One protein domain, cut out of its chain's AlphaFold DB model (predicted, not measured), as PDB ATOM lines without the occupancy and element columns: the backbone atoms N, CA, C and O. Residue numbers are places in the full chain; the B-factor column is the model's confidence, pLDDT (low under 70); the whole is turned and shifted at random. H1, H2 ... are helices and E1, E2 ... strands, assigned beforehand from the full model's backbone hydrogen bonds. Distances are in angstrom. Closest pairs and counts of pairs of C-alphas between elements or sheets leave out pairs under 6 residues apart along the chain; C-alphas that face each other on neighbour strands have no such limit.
ATOM      1  N   SER A  23     -21.432 -83.484  -7.885       92.50
ATOM      2  CA  SER A  23     -21.161 -83.106  -6.498       92.50
ATOM      3  C   SER A  23     -21.497 -84.241  -5.520       92.50
ATOM      4  O   SER A  23     -20.708 -84.544  -4.628       92.50
ATOM      5  N   LEU A  24     -22.597 -84.977  -5.729       94.31
ATOM      6  CA  LEU A  24     -22.915 -86.168  -4.930       94.31
ATOM      7  C   LEU A  24     -21.865 -87.280  -5.090       94.31
ATOM      8  O   LEU A  24     -21.514 -87.947  -4.111       94.31
ATOM      9  N   ASN A  25     -21.358 -87.499  -6.304       93.94
ATOM     10  CA  ASN A  25     -20.298 -88.475  -6.554       93.94
ATOM     11  C   ASN A  25     -19.000 -88.079  -5.841       93.94
ATOM     12  O   ASN A  25     -18.404 -88.920  -5.160       93.94
ATOM     13  N   LEU A  26     -18.617 -86.802  -5.911       94.19
ATOM     14  CA  LEU A  26     -17.482 -86.251  -5.173       94.19
ATOM     15  C   LEU A  26     -17.653 -86.440  -3.658       94.19
ATOM     16  O   LEU A  26     -16.776 -87.008  -3.006       94.19
ATOM     17  N   MET A  27     -18.806 -86.057  -3.101       95.81
ATOM     18  CA  MET A  27     -19.106 -86.195  -1.670       95.81
ATOM     19  C   MET A  27     -19.063 -87.656  -1.205       95.81
ATOM     20  O   MET A  27     -18.521 -87.961  -0.139       95.81
ATOM     21  N   ARG A  28     -19.558 -88.600  -2.016       96.69
ATOM     22  CA  ARG A  28     -19.429 -90.043  -1.743       96.69
ATOM     23  C   ARG A  28     -17.977 -90.515  -1.796       96.69
ATOM     24  O   ARG A  28     -17.579 -91.295  -0.927       96.69
ATOM     25  N   LYS A  29     -17.190 -90.057  -2.778       96.19
ATOM     26  CA  LYS A  29     -15.763 -90.398  -2.932       96.19
ATOM     27  C   LYS A  29     -14.970 -89.918  -1.715       96.19
ATOM     28  O   LYS A  29     -14.333 -90.740  -1.052       96.19
ATOM     29  N   ILE A  30     -15.097 -88.636  -1.363       96.25
ATOM     30  CA  ILE A  30     -14.480 -88.027  -0.175       96.25
ATOM     31  C   ILE A  30     -14.921 -88.771   1.086       96.25
ATOM     32  O   ILE A  30     -14.093 -89.294   1.832       96.25
ATOM     33  N   GLY A  31     -16.233 -88.897   1.293       96.50
ATOM     34  CA  GLY A  31     -16.789 -89.532   2.480       96.50
ATOM     35  C   GLY A  31     -16.325 -90.981   2.659       96.50
ATOM     36  O   GLY A  31     -16.032 -91.416   3.772       96.50
ATOM     37  N   SER A  32     -16.199 -91.742   1.570       97.56
ATOM     38  CA  SER A  32     -15.697 -93.119   1.607       97.56
ATOM     39  C   SER A  32     -14.230 -93.182   2.042       97.56
ATOM     40  O   SER A  32     -13.870 -94.001   2.896       97.56
ATOM     41  N   LYS A  33     -13.393 -92.277   1.520       97.56
ATOM     42  CA  LYS A  33     -11.966 -92.195   1.853       97.56
ATOM     43  C   LYS A  33     -11.732 -91.771   3.301       97.56
ATOM     44  O   LYS A  33     -11.025 -92.468   4.026       97.56
ATOM     45  N   ILE A  34     -12.408 -90.722   3.764       97.12
ATOM     46  CA  ILE A  34     -12.315 -90.274   5.163       97.12
ATOM     47  C   ILE A  34     -12.837 -91.346   6.121       97.12
ATOM     48  O   ILE A  34     -12.250 -91.609   7.168       97.12
ATOM     49  N   ARG A  35     -13.906 -92.052   5.746       97.25
ATOM     50  CA  ARG A  35     -14.427 -93.167   6.540       97.25
ATOM     51  C   ARG A  35     -13.434 -94.322   6.638       97.25
ATOM     52  O   ARG A  35     -13.332 -94.944   7.696       97.25
ATOM     53  N   GLN A  36     -12.721 -94.630   5.555       97.50
ATOM     54  CA  GLN A  36     -11.649 -95.624   5.556       97.50
ATOM     55  C   GLN A  36     -10.493 -95.195   6.472       97.50
ATOM     56  O   GLN A  36     -10.023 -96.015   7.263       97.50
ATOM     57  N   SER A  37     -10.101 -93.923   6.405       96.44
ATOM     58  CA  SER A  37      -9.057 -93.321   7.238       96.44
ATOM     59  C   SER A  37      -9.406 -93.386   8.734       96.44
ATOM     60  O   SER A  37      -8.684 -94.002   9.524       96.44
ATOM     61  N   ASN A  38     -10.604 -92.925   9.119       95.81
ATOM     62  CA  ASN A  38     -11.125 -93.054  10.488       95.81
ATOM     63  C   ASN A  38     -11.171 -94.520  10.950       95.81
ATOM     64  O   ASN A  38     -10.745 -94.842  12.056       95.81
ATOM     65  N   LYS A  39     -11.624 -95.452  10.101       96.56
ATOM     66  CA  LYS A  39     -11.607 -96.888  10.427       96.56
ATOM     67  C   LYS A  39     -10.196 -97.388  10.758       96.56
ATOM     68  O   LYS A  39     -10.051 -98.188  11.683       96.56
ATOM     69  N   GLN A  40      -9.184 -96.985   9.989       95.56
ATOM     70  CA  GLN A  40      -7.798 -97.402  10.210       95.56
ATOM     71  C   GLN A  40      -7.256 -96.843  11.526       95.56
ATOM     72  O   GLN A  40      -6.753 -97.623  12.334       95.56
ATOM     73  N   ARG A  41      -7.460 -95.549  11.790       94.69
ATOM     74  CA  ARG A  41      -7.058 -94.897  13.046       94.69
ATOM     75  C   ARG A  41      -7.717 -95.504  14.280       94.69
ATOM     76  O   ARG A  41      -7.031 -95.911  15.213       94.69
ATOM     77  N   ILE A  42      -9.039 -95.693  14.256       94.44
ATOM     78  CA  ILE A  42      -9.767 -96.310  15.377       94.44
ATOM     79  C   ILE A  42      -9.310 -97.761  15.589       94.44
ATOM     80  O   ILE A  42      -9.216 -98.219  16.724       94.44
ATOM     81  N   LYS A  43      -8.995 -98.503  14.516       93.75
ATOM     82  CA  LYS A  43      -8.425 -99.857  14.629       93.75
ATOM     83  C   LYS A  43      -7.022 -99.831  15.249       93.75
ATOM     84  O   LYS A  43      -6.693-100.729  16.023       93.75
ATOM     85  N   ALA A  44      -6.209 -98.836  14.907       91.12
ATOM     86  CA  ALA A  44      -4.862 -98.651  15.437       91.12
ATOM     87  C   ALA A  44      -4.841 -98.052  16.857       91.12
ATOM     88  O   ALA A  44      -3.830 -98.174  17.542       91.12
ATOM     89  N   ASN A  45      -5.961 -97.488  17.329       92.06
ATOM     90  CA  ASN A  45      -6.048 -96.637  18.518       92.06
ATOM     91  C   ASN A  45      -5.097 -95.438  18.445       92.06
ATOM     92  O   ASN A  45      -4.322 -95.200  19.373       92.06
ATOM     93  N   THR A  46      -5.158 -94.714  17.332       92.12
ATOM     94  CA  THR A  46      -4.394 -93.486  17.097       92.12
ATOM     95  C   THR A  46      -5.331 -92.319  16.804       92.12
ATOM     96  O   THR A  46      -6.338 -92.483  16.113       92.12
ATOM     97  N   GLU A  47      -4.974 -91.149  17.307       91.50
ATOM     98  CA  GLU A  47      -5.600 -89.858  17.055       91.50
ATOM     99  C   GLU A  47      -5.337 -89.380  15.607       91.50
ATOM    100  O   GLU A  47      -4.463 -89.923  14.916       91.50
ATOM    101  N   PRO A  48      -6.089 -88.385  15.096       90.12
ATOM    102  CA  PRO A  48      -5.856 -87.801  13.771       90.12
ATOM    103  C   PRO A  48      -4.483 -87.138  13.601       90.12
ATOM    104  O   PRO A  48      -3.961 -87.119  12.491       90.12
ATOM    105  N   ASP A  49      -3.887 -86.638  14.680       87.19
ATOM    106  CA  ASP A  49      -2.528 -86.079  14.705       87.19
ATOM    107  C   ASP A  49      -1.424 -87.161  14.731       87.19
ATOM    108  O   ASP A  49      -0.239 -86.848  14.657       87.19
ATOM    109  N   GLY A  50      -1.805 -88.441  14.813       84.00
ATOM    110  CA  GLY A  50      -0.895 -89.585  14.871       84.00
ATOM    111  C   GLY A  50      -0.542 -90.051  16.286       84.00
ATOM    112  O   GLY A  50       0.045 -91.127  16.431       84.00
ATOM    113  N   ASN A  51      -0.932 -89.317  17.331       86.81
ATOM    114  CA  ASN A  51      -0.679 -89.717  18.712       86.81
ATOM    115  C   ASN A  51      -1.463 -90.981  19.086       86.81
ATOM    116  O   ASN A  51      -2.538 -91.262  18.561       86.81
ATOM    117  N   ALA A  52      -0.941 -91.784  20.014       85.75
ATOM    118  CA  ALA A  52      -1.681 -92.937  20.519       85.75
ATOM    119  C   ALA A  52      -2.840 -92.483  21.418       85.75
ATOM    120  O   ALA A  52      -2.677 -91.586  22.244       85.75
ATOM    121  N   PHE A  53      -3.985 -93.163  21.331       87.38
ATOM    122  CA  PHE A  53      -5.097 -92.926  22.248       87.38
ATOM    123  C   PHE A  53      -4.653 -93.081  23.698       87.38
ATOM    124  O   PHE A  53      -3.943 -94.029  24.058       87.38
ATOM    125  N   THR A  54      -5.195 -92.217  24.554       81.31
ATOM    126  CA  THR A  54      -5.051 -92.339  26.003       81.31
ATOM    127  C   THR A  54      -5.389 -93.774  26.438       81.31
ATOM    128  O   THR A  54      -6.463 -94.299  26.108       81.31
ATOM    129  N   PRO A  55      -4.488 -94.493  27.126       71.94
ATOM    130  CA  PRO A  55      -4.724 -95.894  27.443       71.94
ATOM    131  C   PRO A  55      -5.916 -96.028  28.395       71.94
ATOM    132  O   PRO A  55      -6.075 -95.255  29.337       71.94
ATOM    133  N   SER A  56      -6.778 -97.022  28.165       70.62
ATOM    134  CA  SER A  56      -7.769 -97.399  29.179       70.62
ATOM    135  C   SER A  56      -7.036 -97.848  30.440       70.62
ATOM    136  O   SER A  56      -6.014 -98.535  30.334       70.62
ATOM    137  N   LYS A  57      -7.589 -97.540  31.624       60.78
ATOM    138  CA  LYS A  57      -7.167 -98.205  32.864       60.78
ATOM    139  C   LYS A  57      -7.224 -99.704  32.586       60.78
ATOM    140  O   LYS A  57      -8.266-100.223  32.176       60.78
ATOM    141  N   MET A 123      -8.666-100.989  22.245       82.56
ATOM    142  CA  MET A 123      -9.996-100.414  22.402       82.56
ATOM    143  C   MET A 123     -10.742-100.501  21.064       82.56
ATOM    144  O   MET A 123     -10.162-100.834  20.032       82.56
ATOM    145  N   PHE A 124     -12.063-100.308  21.088       89.38
ATOM    146  CA  PHE A 124     -12.865-100.168  19.862       89.38
ATOM    147  C   PHE A 124     -12.737-101.311  18.834       89.38
ATOM    148  O   PHE A 124     -12.928-101.124  17.628       89.38
ATOM    149  N   ARG A 125     -12.523-102.542  19.323       88.62
ATOM    150  CA  ARG A 125     -12.311-103.765  18.519       88.62
ATOM    151  C   ARG A 125     -13.333-104.006  17.413       88.62
ATOM    152  O   ARG A 125     -13.038-104.725  16.466       88.62
ATOM    153  N   LYS A 126     -14.556-103.501  17.572       90.50
ATOM    154  CA  LYS A 126     -15.649-103.716  16.619       90.50
ATOM    155  C   LYS A 126     -16.193-102.422  16.036       90.50
ATOM    156  O   LYS A 126     -16.555-102.434  14.868       90.50
ATOM    157  N   ILE A 127     -16.240-101.323  16.795       92.88
ATOM    158  CA  ILE A 127     -16.951-100.117  16.347       92.88
ATOM    159  C   ILE A 127     -16.306 -99.464  15.113       92.88
ATOM    160  O   ILE A 127     -17.014 -98.882  14.310       92.88
ATOM    161  N   HIS A 128     -15.007 -99.663  14.858       94.31
ATOM    162  CA  HIS A 128     -14.361 -99.195  13.620       94.31
ATOM    163  C   HIS A 128     -14.937 -99.828  12.334       94.31
ATOM    164  O   HIS A 128     -14.686 -99.357  11.225       94.31
ATOM    165  N   GLN A 129     -15.673-100.937  12.439       95.12
ATOM    166  CA  GLN A 129     -16.252-101.610  11.282       95.12
ATOM    167  C   GLN A 129     -17.321-100.742  10.608       95.12
ATOM    168  O   GLN A 129     -18.126-100.076  11.256       95.12
ATOM    169  N   TYR A 130     -17.413-100.853   9.285       95.31
ATOM    170  CA  TYR A 130     -18.372-100.129   8.445       95.31
ATOM    171  C   TYR A 130     -19.845-100.326   8.830       95.31
ATOM    172  O   TYR A 130     -20.686 -99.470   8.550       95.31
ATOM    173  N   LYS A 131     -20.187-101.422   9.511       94.06
ATOM    174  CA  LYS A 131     -21.549-101.606  10.020       94.06
ATOM    175  C   LYS A 131     -21.927-100.603  11.119       94.06
ATOM    176  O   LYS A 131     -23.113-100.354  11.284       94.06
ATOM    177  N   PHE A 132     -20.945-100.022  11.807       94.94
ATOM    178  CA  PHE A 132     -21.112 -99.069  12.906       94.94
ATOM    179  C   PHE A 132     -20.720 -97.642  12.509       94.94
ATOM    180  O   PHE A 132     -21.466 -96.711  12.783       94.94
ATOM    181  N   LEU A 133     -19.584 -97.481  11.826       96.06
ATOM    182  CA  LEU A 133     -19.150 -96.204  11.266       96.06
ATOM    183  C   LEU A 133     -19.871 -95.985   9.932       96.06
ATOM    184  O   LEU A 133     -19.545 -96.644   8.941       96.06
ATOM    185  N   LYS A 134     -20.885 -95.124   9.898       96.00
ATOM    186  CA  LYS A 134     -21.743 -94.891   8.725       96.00
ATOM    187  C   LYS A 134     -21.297 -93.657   7.945       96.00
ATOM    188  O   LYS A 134     -20.698 -92.757   8.516       96.00
ATOM    189  N   LEU A 135     -21.617 -93.647   6.652       96.50
ATOM    190  CA  LEU A 135     -21.497 -92.498   5.756       96.50
ATOM    191  C   LEU A 135     -22.899 -92.146   5.254       96.50
ATOM    192  O   LEU A 135     -23.615 -93.034   4.789       96.50
ATOM    193  N   LYS A 136     -23.256 -90.869   5.329       95.19
ATOM    194  CA  LYS A 136     -24.381 -90.261   4.616       95.19
ATOM    195  C   LYS A 136     -23.811 -89.181   3.709       95.19
ATOM    196  O   LYS A 136     -23.008 -88.384   4.169       95.19
ATOM    197  N   ALA A 137     -24.184 -89.184   2.438       95.06
ATOM    198  CA  ALA A 137     -23.708 -88.203   1.471       95.06
ATOM    199  C   ALA A 137     -24.892 -87.656   0.677       95.06
ATOM    200  O   ALA A 137     -25.731 -88.430   0.210       95.06
ATOM    201  N   GLN A 138     -24.917 -86.338   0.541       93.50
ATOM    202  CA  GLN A 138     -25.798 -85.560  -0.316       93.50
ATOM    203  C   GLN A 138     -24.947 -84.798  -1.344       93.50
ATOM    204  O   GLN A 138     -23.724 -84.926  -1.363       93.50
ATOM    205  N   SER A 139     -25.579 -84.014  -2.216       88.00
ATOM    206  CA  SER A 139     -24.864 -83.213  -3.218       88.00
ATOM    207  C   SER A 139     -23.967 -82.131  -2.606       88.00
ATOM    208  O   SER A 139     -22.968 -81.778  -3.214       88.00
ATOM    209  N   HIS A 140     -24.297 -81.626  -1.416       86.25
ATOM    210  CA  HIS A 140     -23.606 -80.502  -0.771       86.25
ATOM    211  C   HIS A 140     -22.987 -80.854   0.591       86.25
ATOM    212  O   HIS A 140     -22.315 -80.022   1.190       86.25
ATOM    213  N   GLU A 141     -23.200 -82.074   1.092       87.56
ATOM    214  CA  GLU A 141     -22.678 -82.501   2.390       87.56
ATOM    215  C   GLU A 141     -22.306 -83.986   2.406       87.56
ATOM    216  O   GLU A 141     -22.918 -84.824   1.741       87.56
ATOM    217  N   ALA A 142     -21.321 -84.333   3.231       91.56
ATOM    218  CA  ALA A 142     -21.012 -85.710   3.582       91.56
ATOM    219  C   ALA A 142     -20.767 -85.811   5.090       91.56
ATOM    220  O   ALA A 142     -19.875 -85.165   5.632       91.56
ATOM    221  N   ALA A 143     -21.532 -86.664   5.761       92.19
ATOM    222  CA  ALA A 143     -21.431 -86.915   7.189       92.19
ATOM    223  C   ALA A 143     -20.933 -88.339   7.451       92.19
ATOM    224  O   ALA A 143     -21.477 -89.320   6.932       92.19
ATOM    225  N   ILE A 144     -19.919 -88.463   8.309       94.19
ATOM    226  CA  ILE A 144     -19.397 -89.746   8.786       94.19
ATOM    227  C   ILE A 144     -19.560 -89.798  10.294       94.19
ATOM    228  O   ILE A 144     -19.147 -88.881  10.996       94.19
ATOM    229  N   GLY A 145     -20.114 -90.891  10.810       94.19
ATOM    230  CA  GLY A 145     -20.214 -91.042  12.253       94.19
ATOM    231  C   GLY A 145     -20.941 -92.288  12.722       94.19
ATOM    232  O   GLY A 145     -21.304 -93.177  11.947       94.19
ATOM    233  N   PHE A 146     -21.142 -92.337  14.033       95.06
ATOM    234  CA  PHE A 146     -21.833 -93.409  14.738       95.06
ATOM    235  C   PHE A 146     -23.288 -93.002  14.976       95.06
ATOM    236  O   PHE A 146     -23.631 -92.434  16.005       95.06
ATOM    237  N   LEU A 147     -24.138 -93.250  13.982       85.31
ATOM    238  CA  LEU A 147     -25.430 -92.564  13.859       85.31
ATOM    239  C   LEU A 147     -26.549 -93.070  14.783       85.31
ATOM    240  O   LEU A 147     -27.614 -92.460  14.799       85.31
ATOM    241  N   SER A 148     -26.378 -94.184  15.504       81.81
ATOM    242  CA  SER A 148     -27.448 -94.698  16.367       81.81
ATOM    243  C   SER A 148     -26.993 -95.628  17.495       81.81
ATOM    244  O   SER A 148     -25.934 -96.268  17.452       81.81
ATOM    245  N   GLY A 149     -27.862 -95.709  18.508       90.38
ATOM    246  CA  GLY A 149     -27.807 -96.665  19.608       90.38
ATOM    247  C   GLY A 149     -26.584 -96.522  20.514       90.38
ATOM    248  O   GLY A 149     -25.899 -95.500  20.544       90.38
ATOM    249  N   LEU A 150     -26.284 -97.609  21.226       89.06
ATOM    250  CA  LEU A 150     -25.177 -97.687  22.183       89.06
ATOM    251  C   LEU A 150     -23.815 -97.336  21.560       89.06
ATOM    252  O   LEU A 150     -22.945 -96.796  22.232       89.06
ATOM    253  N   THR A 151     -23.622 -97.626  20.271       92.31
ATOM    254  CA  THR A 151     -22.363 -97.317  19.577       92.31
ATOM    255  C   THR A 151     -22.152 -95.808  19.462       92.31
ATOM    256  O   THR A 151     -21.057 -95.339  19.759       92.31
ATOM    257  N   GLY A 152     -23.190 -95.064  19.059       92.88
ATOM    258  CA  GLY A 152     -23.146 -93.603  18.991       92.88
ATOM    259  C   GLY A 152     -22.868 -92.979  20.350       92.88
ATOM    260  O   GLY A 152     -21.955 -92.171  20.473       92.88
ATOM    261  N   TYR A 153     -23.576 -93.445  21.382       92.19
ATOM    262  CA  TYR A 153     -23.374 -92.992  22.757       92.19
ATOM    263  C   TYR A 153     -21.938 -93.229  23.254       92.19
ATOM    264  O   TYR A 153     -21.286 -92.299  23.721       92.19
ATOM    265  N   ILE A 154     -21.404 -94.450  23.098       90.00
ATOM    266  CA  ILE A 154     -20.027 -94.769  23.507       90.00
ATOM    267  C   ILE A 154     -19.023 -93.912  22.735       90.00
ATOM    268  O   ILE A 154     -18.086 -93.382  23.328       90.00
ATOM    269  N   ALA A 155     -19.195 -93.789  21.418       92.81
ATOM    270  CA  ALA A 155     -18.281 -93.014  20.598       92.81
ATOM    271  C   ALA A 155     -18.285 -91.531  20.985       92.81
ATOM    272  O   ALA A 155     -17.214 -90.956  21.124       92.81
ATOM    273  N   ALA A 156     -19.458 -90.943  21.230       92.50
ATOM    274  CA  ALA A 156     -19.582 -89.565  21.698       92.50
ATOM    275  C   ALA A 156     -18.928 -89.368  23.074       92.50
ATOM    276  O   ALA A 156     -18.180 -88.415  23.267       92.50
ATOM    277  N   ALA A 157     -19.134 -90.303  24.010       91.88
ATOM    278  CA  ALA A 157     -18.512 -90.235  25.332       91.88
ATOM    279  C   ALA A 157     -16.977 -90.241  25.260       91.88
ATOM    280  O   ALA A 157     -16.318 -89.596  26.066       91.88
ATOM    281  N   HIS A 158     -16.400 -90.958  24.294       92.00
ATOM    282  CA  HIS A 158     -14.962 -90.931  24.055       92.00
ATOM    283  C   HIS A 158     -14.509 -89.696  23.273       92.00
ATOM    284  O   HIS A 158     -13.496 -89.120  23.647       92.00
ATOM    285  N   GLN A 159     -15.267 -89.262  22.264       92.62
ATOM    286  CA  GLN A 159     -14.968 -88.071  21.463       92.62
ATOM    287  C   GLN A 159     -14.854 -86.807  22.318       92.62
ATOM    288  O   GLN A 159     -14.009 -85.977  22.034       92.62
ATOM    289  N   TYR A 160     -15.699 -86.669  23.343       89.69
ATOM    290  CA  TYR A 160     -15.766 -85.469  24.185       89.69
ATOM    291  C   TYR A 160     -15.256 -85.689  25.617       89.69
ATOM    292  O   TYR A 160     -15.453 -84.832  26.471       89.69
ATOM    293  N   GLY A 161     -14.673 -86.855  25.920       87.25
ATOM    294  CA  GLY A 161     -14.146 -87.149  27.260       87.25
ATOM    295  C   GLY A 161     -15.195 -87.100  28.384       87.25
ATOM    296  O   GLY A 161     -14.936 -86.557  29.454       87.25
ATOM    297  N   ALA A 162     -16.393 -87.642  28.154       84.38
ATOM    298  CA  ALA A 162     -17.485 -87.600  29.125       84.38
ATOM    299  C   ALA A 162     -17.367 -88.673  30.232       84.38
ATOM    300  O   ALA A 162     -16.828 -89.771  30.035       84.38
ATOM    301  N   GLU A 163     -17.982 -88.389  31.385       77.31
ATOM    302  CA  GLU A 163     -18.010 -89.242  32.585       77.31
ATOM    303  C   GLU A 163     -16.607 -89.484  33.181       77.31
ATOM    304  O   GLU A 163     -15.925 -88.555  33.591       77.31
ATOM    305  N   THR A 164     -16.178 -90.748  33.274       77.50
ATOM    306  CA  THR A 164     -14.858 -91.170  33.779       77.50
ATOM    307  C   THR A 164     -13.923 -91.614  32.648       77.50
ATOM    308  O   THR A 164     -12.883 -92.234  32.898       77.50
ATOM    309  N   ARG A 165     -14.302 -91.355  31.387       80.62
ATOM    310  CA  ARG A 165     -13.553 -91.786  30.203       80.62
ATOM    311  C   ARG A 165     -12.654 -90.649  29.721       80.62
ATOM    312  O   ARG A 165     -13.141 -89.538  29.571       80.62
ATOM    313  N   PRO A 166     -11.373 -90.915  29.415       83.06
ATOM    314  CA  PRO A 166     -10.536 -89.893  28.810       83.06
ATOM    315  C   PRO A 166     -10.932 -89.681  27.346       83.06
ATOM    316  O   PRO A 166     -11.400 -90.622  26.678       83.06
ATOM    317  N   GLU A 167     -10.715 -88.453  26.882       89.69
ATOM    318  CA  GLU A 167     -10.951 -88.020  25.509       89.69
ATOM    319  C   GLU A 167     -10.088 -88.820  24.527       89.69
ATOM    320  O   GLU A 167      -8.926 -89.146  24.807       89.69
ATOM    321  N   ARG A 168     -10.720 -89.219  23.420       91.19
ATOM    322  CA  ARG A 168     -10.123 -89.896  22.268       91.19
ATOM    323  C   ARG A 168     -10.859 -89.442  21.015       91.19
ATOM    324  O   ARG A 168     -12.045 -89.752  20.873       91.19
ATOM    325  N   THR A 169     -10.175 -88.770  20.100       93.00
ATOM    326  CA  THR A 169     -10.758 -88.222  18.868       93.00
ATOM    327  C   THR A 169     -10.974 -89.353  17.864       93.00
ATOM    328  O   THR A 169     -10.133 -89.681  17.027       93.00
ATOM    329  N   LEU A 170     -12.138 -89.998  17.953       92.19
ATOM    330  CA  LEU A 170     -12.528 -91.096  17.064       92.19
ATOM    331  C   LEU A 170     -12.861 -90.602  15.656       92.19
ATOM    332  O   LEU A 170     -12.633 -91.312  14.674       92.19
ATOM    333  N   LEU A 171     -13.454 -89.414  15.568       93.50
ATOM    334  CA  LEU A 171     -13.829 -88.754  14.327       93.50
ATOM    335  C   LEU A 171     -13.072 -87.434  14.234       93.50
ATOM    336  O   LEU A 171     -13.154 -86.600  15.129       93.50
ATOM    337  N   GLY A 172     -12.354 -87.251  13.133       91.12
ATOM    338  CA  GLY A 172     -11.595 -86.043  12.852       91.12
ATOM    339  C   GLY A 172     -10.828 -86.178  11.545       91.12
ATOM    340  O   GLY A 172     -10.897 -87.217  10.879       91.12
ATOM    341  N   PHE A 173     -10.094 -85.129  11.196       91.44
ATOM    342  CA  PHE A 173      -9.246 -85.086  10.012       91.44
ATOM    343  C   PHE A 173      -7.787 -84.997  10.440       91.44
ATOM    344  O   PHE A 173      -7.424 -84.144  11.244       91.44
ATOM    345  N   SER A 174      -6.964 -85.895   9.910       91.75
ATOM    346  CA  SER A 174      -5.511 -85.727   9.922       91.75
ATOM    347  C   SER A 174      -5.090 -84.721   8.852       91.75
ATOM    348  O   SER A 174      -5.847 -84.453   7.915       91.75
ATOM    349  N   GLU A 175      -3.853 -84.235   8.909       91.50
ATOM    350  CA  GLU A 175      -3.298 -83.415   7.826       91.50
ATOM    351  C   GLU A 175      -3.357 -84.148   6.473       91.50
ATOM    352  O   GLU A 175      -3.787 -83.584   5.467       91.50
ATOM    353  N   SER A 176      -3.046 -85.450   6.469       91.88
ATOM    354  CA  SER A 176      -3.138 -86.289   5.268       91.88
ATOM    355  C   SER A 176      -4.567 -86.412   4.719       91.88
ATOM    356  O   SER A 176      -4.764 -86.497   3.508       91.88
ATOM    357  N   ASP A 177      -5.582 -86.365   5.588       94.06
ATOM    358  CA  ASP A 177      -6.982 -86.373   5.164       94.06
ATOM    359  C   ASP A 177      -7.367 -85.058   4.493       94.06
ATOM    360  O   ASP A 177      -8.070 -85.069   3.485       94.06
ATOM    361  N   LEU A 178      -6.902 -83.928   5.033       94.50
ATOM    362  CA  LEU A 178      -7.150 -82.610   4.453       94.50
ATOM    363  C   LEU A 178      -6.490 -82.485   3.076       94.50
ATOM    364  O   LEU A 178      -7.132 -82.034   2.126       94.50
ATOM    365  N   GLN A 179      -5.250 -82.962   2.938       95.31
ATOM    366  CA  GLN A 179      -4.553 -83.029   1.651       95.31
ATOM    367  C   GLN A 179      -5.293 -83.932   0.655       95.31
ATOM    368  O   GLN A 179      -5.473 -83.558  -0.504       95.31
ATOM    369  N   LEU A 180      -5.787 -85.091   1.106       95.06
ATOM    370  CA  LEU A 180      -6.586 -85.991   0.277       95.06
ATOM    371  C   LEU A 180      -7.892 -85.337  -0.186       95.06
ATOM    372  O   LEU A 180      -8.234 -85.435  -1.362       95.06
ATOM    373  N   ILE A 181      -8.617 -84.659   0.708       93.56
ATOM    374  CA  ILE A 181      -9.836 -83.915   0.357       93.56
ATOM    375  C   ILE A 181      -9.513 -82.860  -0.698       93.56
ATOM    376  O   ILE A 181     -10.183 -82.800  -1.727       93.56
ATOM    377  N   GLN A 182      -8.465 -82.064  -0.475       94.12
ATOM    378  CA  GLN A 182      -8.048 -81.025  -1.409       94.12
ATOM    379  C   GLN A 182      -7.692 -81.609  -2.781       94.12
ATOM    380  O   GLN A 182      -8.106 -81.066  -3.803       94.12
ATOM    381  N   HIS A 183      -6.951 -82.718  -2.813       95.06
ATOM    382  CA  HIS A 183      -6.600 -83.411  -4.048       95.06
ATOM    383  C   HIS A 183      -7.846 -83.895  -4.799       95.06
ATOM    384  O   HIS A 183      -7.979 -83.608  -5.983       95.06
ATOM    385  N   LEU A 184      -8.791 -84.543  -4.109       93.62
ATOM    386  CA  LEU A 184     -10.031 -85.033  -4.719       93.62
ATOM    387  C   LEU A 184     -10.901 -83.902  -5.280       93.62
ATOM    388  O   LEU A 184     -11.530 -84.076  -6.318       93.62
ATOM    389  N   ILE A 185     -10.936 -82.747  -4.610       91.62
ATOM    390  CA  ILE A 185     -11.648 -81.562  -5.106       91.62
ATOM    391  C   ILE A 185     -10.957 -81.011  -6.357       91.62
ATOM    392  O   ILE A 185     -11.629 -80.719  -7.343       91.62
ATOM    393  N   LYS A 186      -9.623 -80.894  -6.347       90.19
ATOM    394  CA  LYS A 186      -8.851 -80.428  -7.511       90.19
ATOM    395  C   LYS A 186      -9.024 -81.352  -8.716       90.19
ATOM    396  O   LYS A 186      -9.281 -80.858  -9.804       90.19
ATOM    397  N   GLU A 187      -8.934 -82.663  -8.508       90.25
ATOM    398  CA  GLU A 187      -9.165 -83.691  -9.534       90.25
ATOM    399  C   GLU A 187     -10.575 -83.569 -10.133       90.25
ATOM    400  O   GLU A 187     -10.755 -83.682 -11.341       90.25
ATOM    401  N   HIS A 188     -11.580 -83.296  -9.298       88.56
ATOM    402  CA  HIS A 188     -12.966 -83.153  -9.743       88.56
ATOM    403  C   HIS A 188     -13.208 -81.891 -10.580       88.56
ATOM    404  O   HIS A 188     -13.981 -81.932 -11.534       88.56
ATOM    405  N   LEU A 189     -12.552 -80.783 -10.230       85.00
ATOM    406  CA  LEU A 189     -12.650 -79.514 -10.961       85.00
ATOM    407  C   LEU A 189     -11.755 -79.485 -12.211       85.00
ATOM    408  O   LEU A 189     -12.086 -78.820 -13.183       85.00
ATOM    409  N   ASN A 190     -10.649 -80.230 -12.228       82.81
ATOM    410  CA  ASN A 190      -9.703 -80.276 -13.345       82.81
ATOM    411  C   ASN A 190      -9.268 -81.728 -13.635       82.81
ATOM    412  O   ASN A 190      -8.147 -82.107 -13.295       82.81
TER     413      ASN A 190
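This is residues 23 to 57 and 123 to 190 of the 193 residues of the protein "Putative phage virion morphogenesis protein" of Kingella oralis ATCC 51147 (UniProt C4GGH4). A long helix, H1, runs through the middle, with the two-stranded hairpin of E1 and E2 packed along its residues 23 to 38 and helix H3 beside it on another side, running the opposite way. The short helix H2 follows E2 by a tight link and sits toward the other end of the long axis from H3, turned across that axis and touching no helix, with the loops of residues 45 to 57 and 160 to 167 reaching out at its end. The printed part has 103 residues with three named helices and two named strands, in the order H1, E1, E2, H2, H3; the sheet, E1 - E2, is antiparallel and the class is mostly helix. The whole is compact, with a radius of gyration of the C-alphas of 14.3 A, yet elongated, spanning 50 by 28 by 19 A.

Look first at the sheet, E1 at residues 134 to 137 and E2 at residues 142 to 145: they are a hairpin, antiparallel at 168 degrees. N 136 and O 143 are within hydrogen-bond range at 2.9 A, and N 143 and O 136 at 2.8 A. Next find H1, residues 23 to 44; its closest C-alphas to E1 are those of Arg 28 and Ala 137, 5.7 A, and to E2 those of Met 27 and Ala 142, 5.6 A. H3, residues 175 to 189, touches H1, the closest C-alphas being those of Ile 30 and Ile 181 at 6.2 A. These two helices run opposite ways at a shallow tilt of 18 degrees. H3 is apart from E1 and from E2. H2, residues 149 to 159, has one pair of C-alphas within 8 A of E2, those of Gly 145 and Gly 152 at 7.8 A. H2 is apart from H1, from E1 and from H3. In H1, H2 and H3 every O i to N i+4 pair is within hydrogen-bond range.

Find C-alpha 134 at (-21.743, -94.891, 8.725), where E1 begins; E1 is 10.1 A long and E2 10.2 A. Then go to C-alpha 23 at (-21.161, -83.106, -6.498), from which H1 runs 31.4 A to C-alpha 44. H2 covers 15.6 A, and H3 runs 21.3 A, ending at C-alpha 189, (-12.650, -79.514, -10.961).

The two C-alphas farthest apart are those of Lys 57 and Asn 190, 49.6 A. Residues 58 to 122 are not printed, and across this cut, in the link from H1 to E1, C-alphas 57 and 123 are 11.1 A apart. The link from H2 to H3, 15 residues, is long; those from E1 to E2 and from E2 to H2 are tight. The mean pLDDT of the printed part is 90.9, and only residue 57 is under 70.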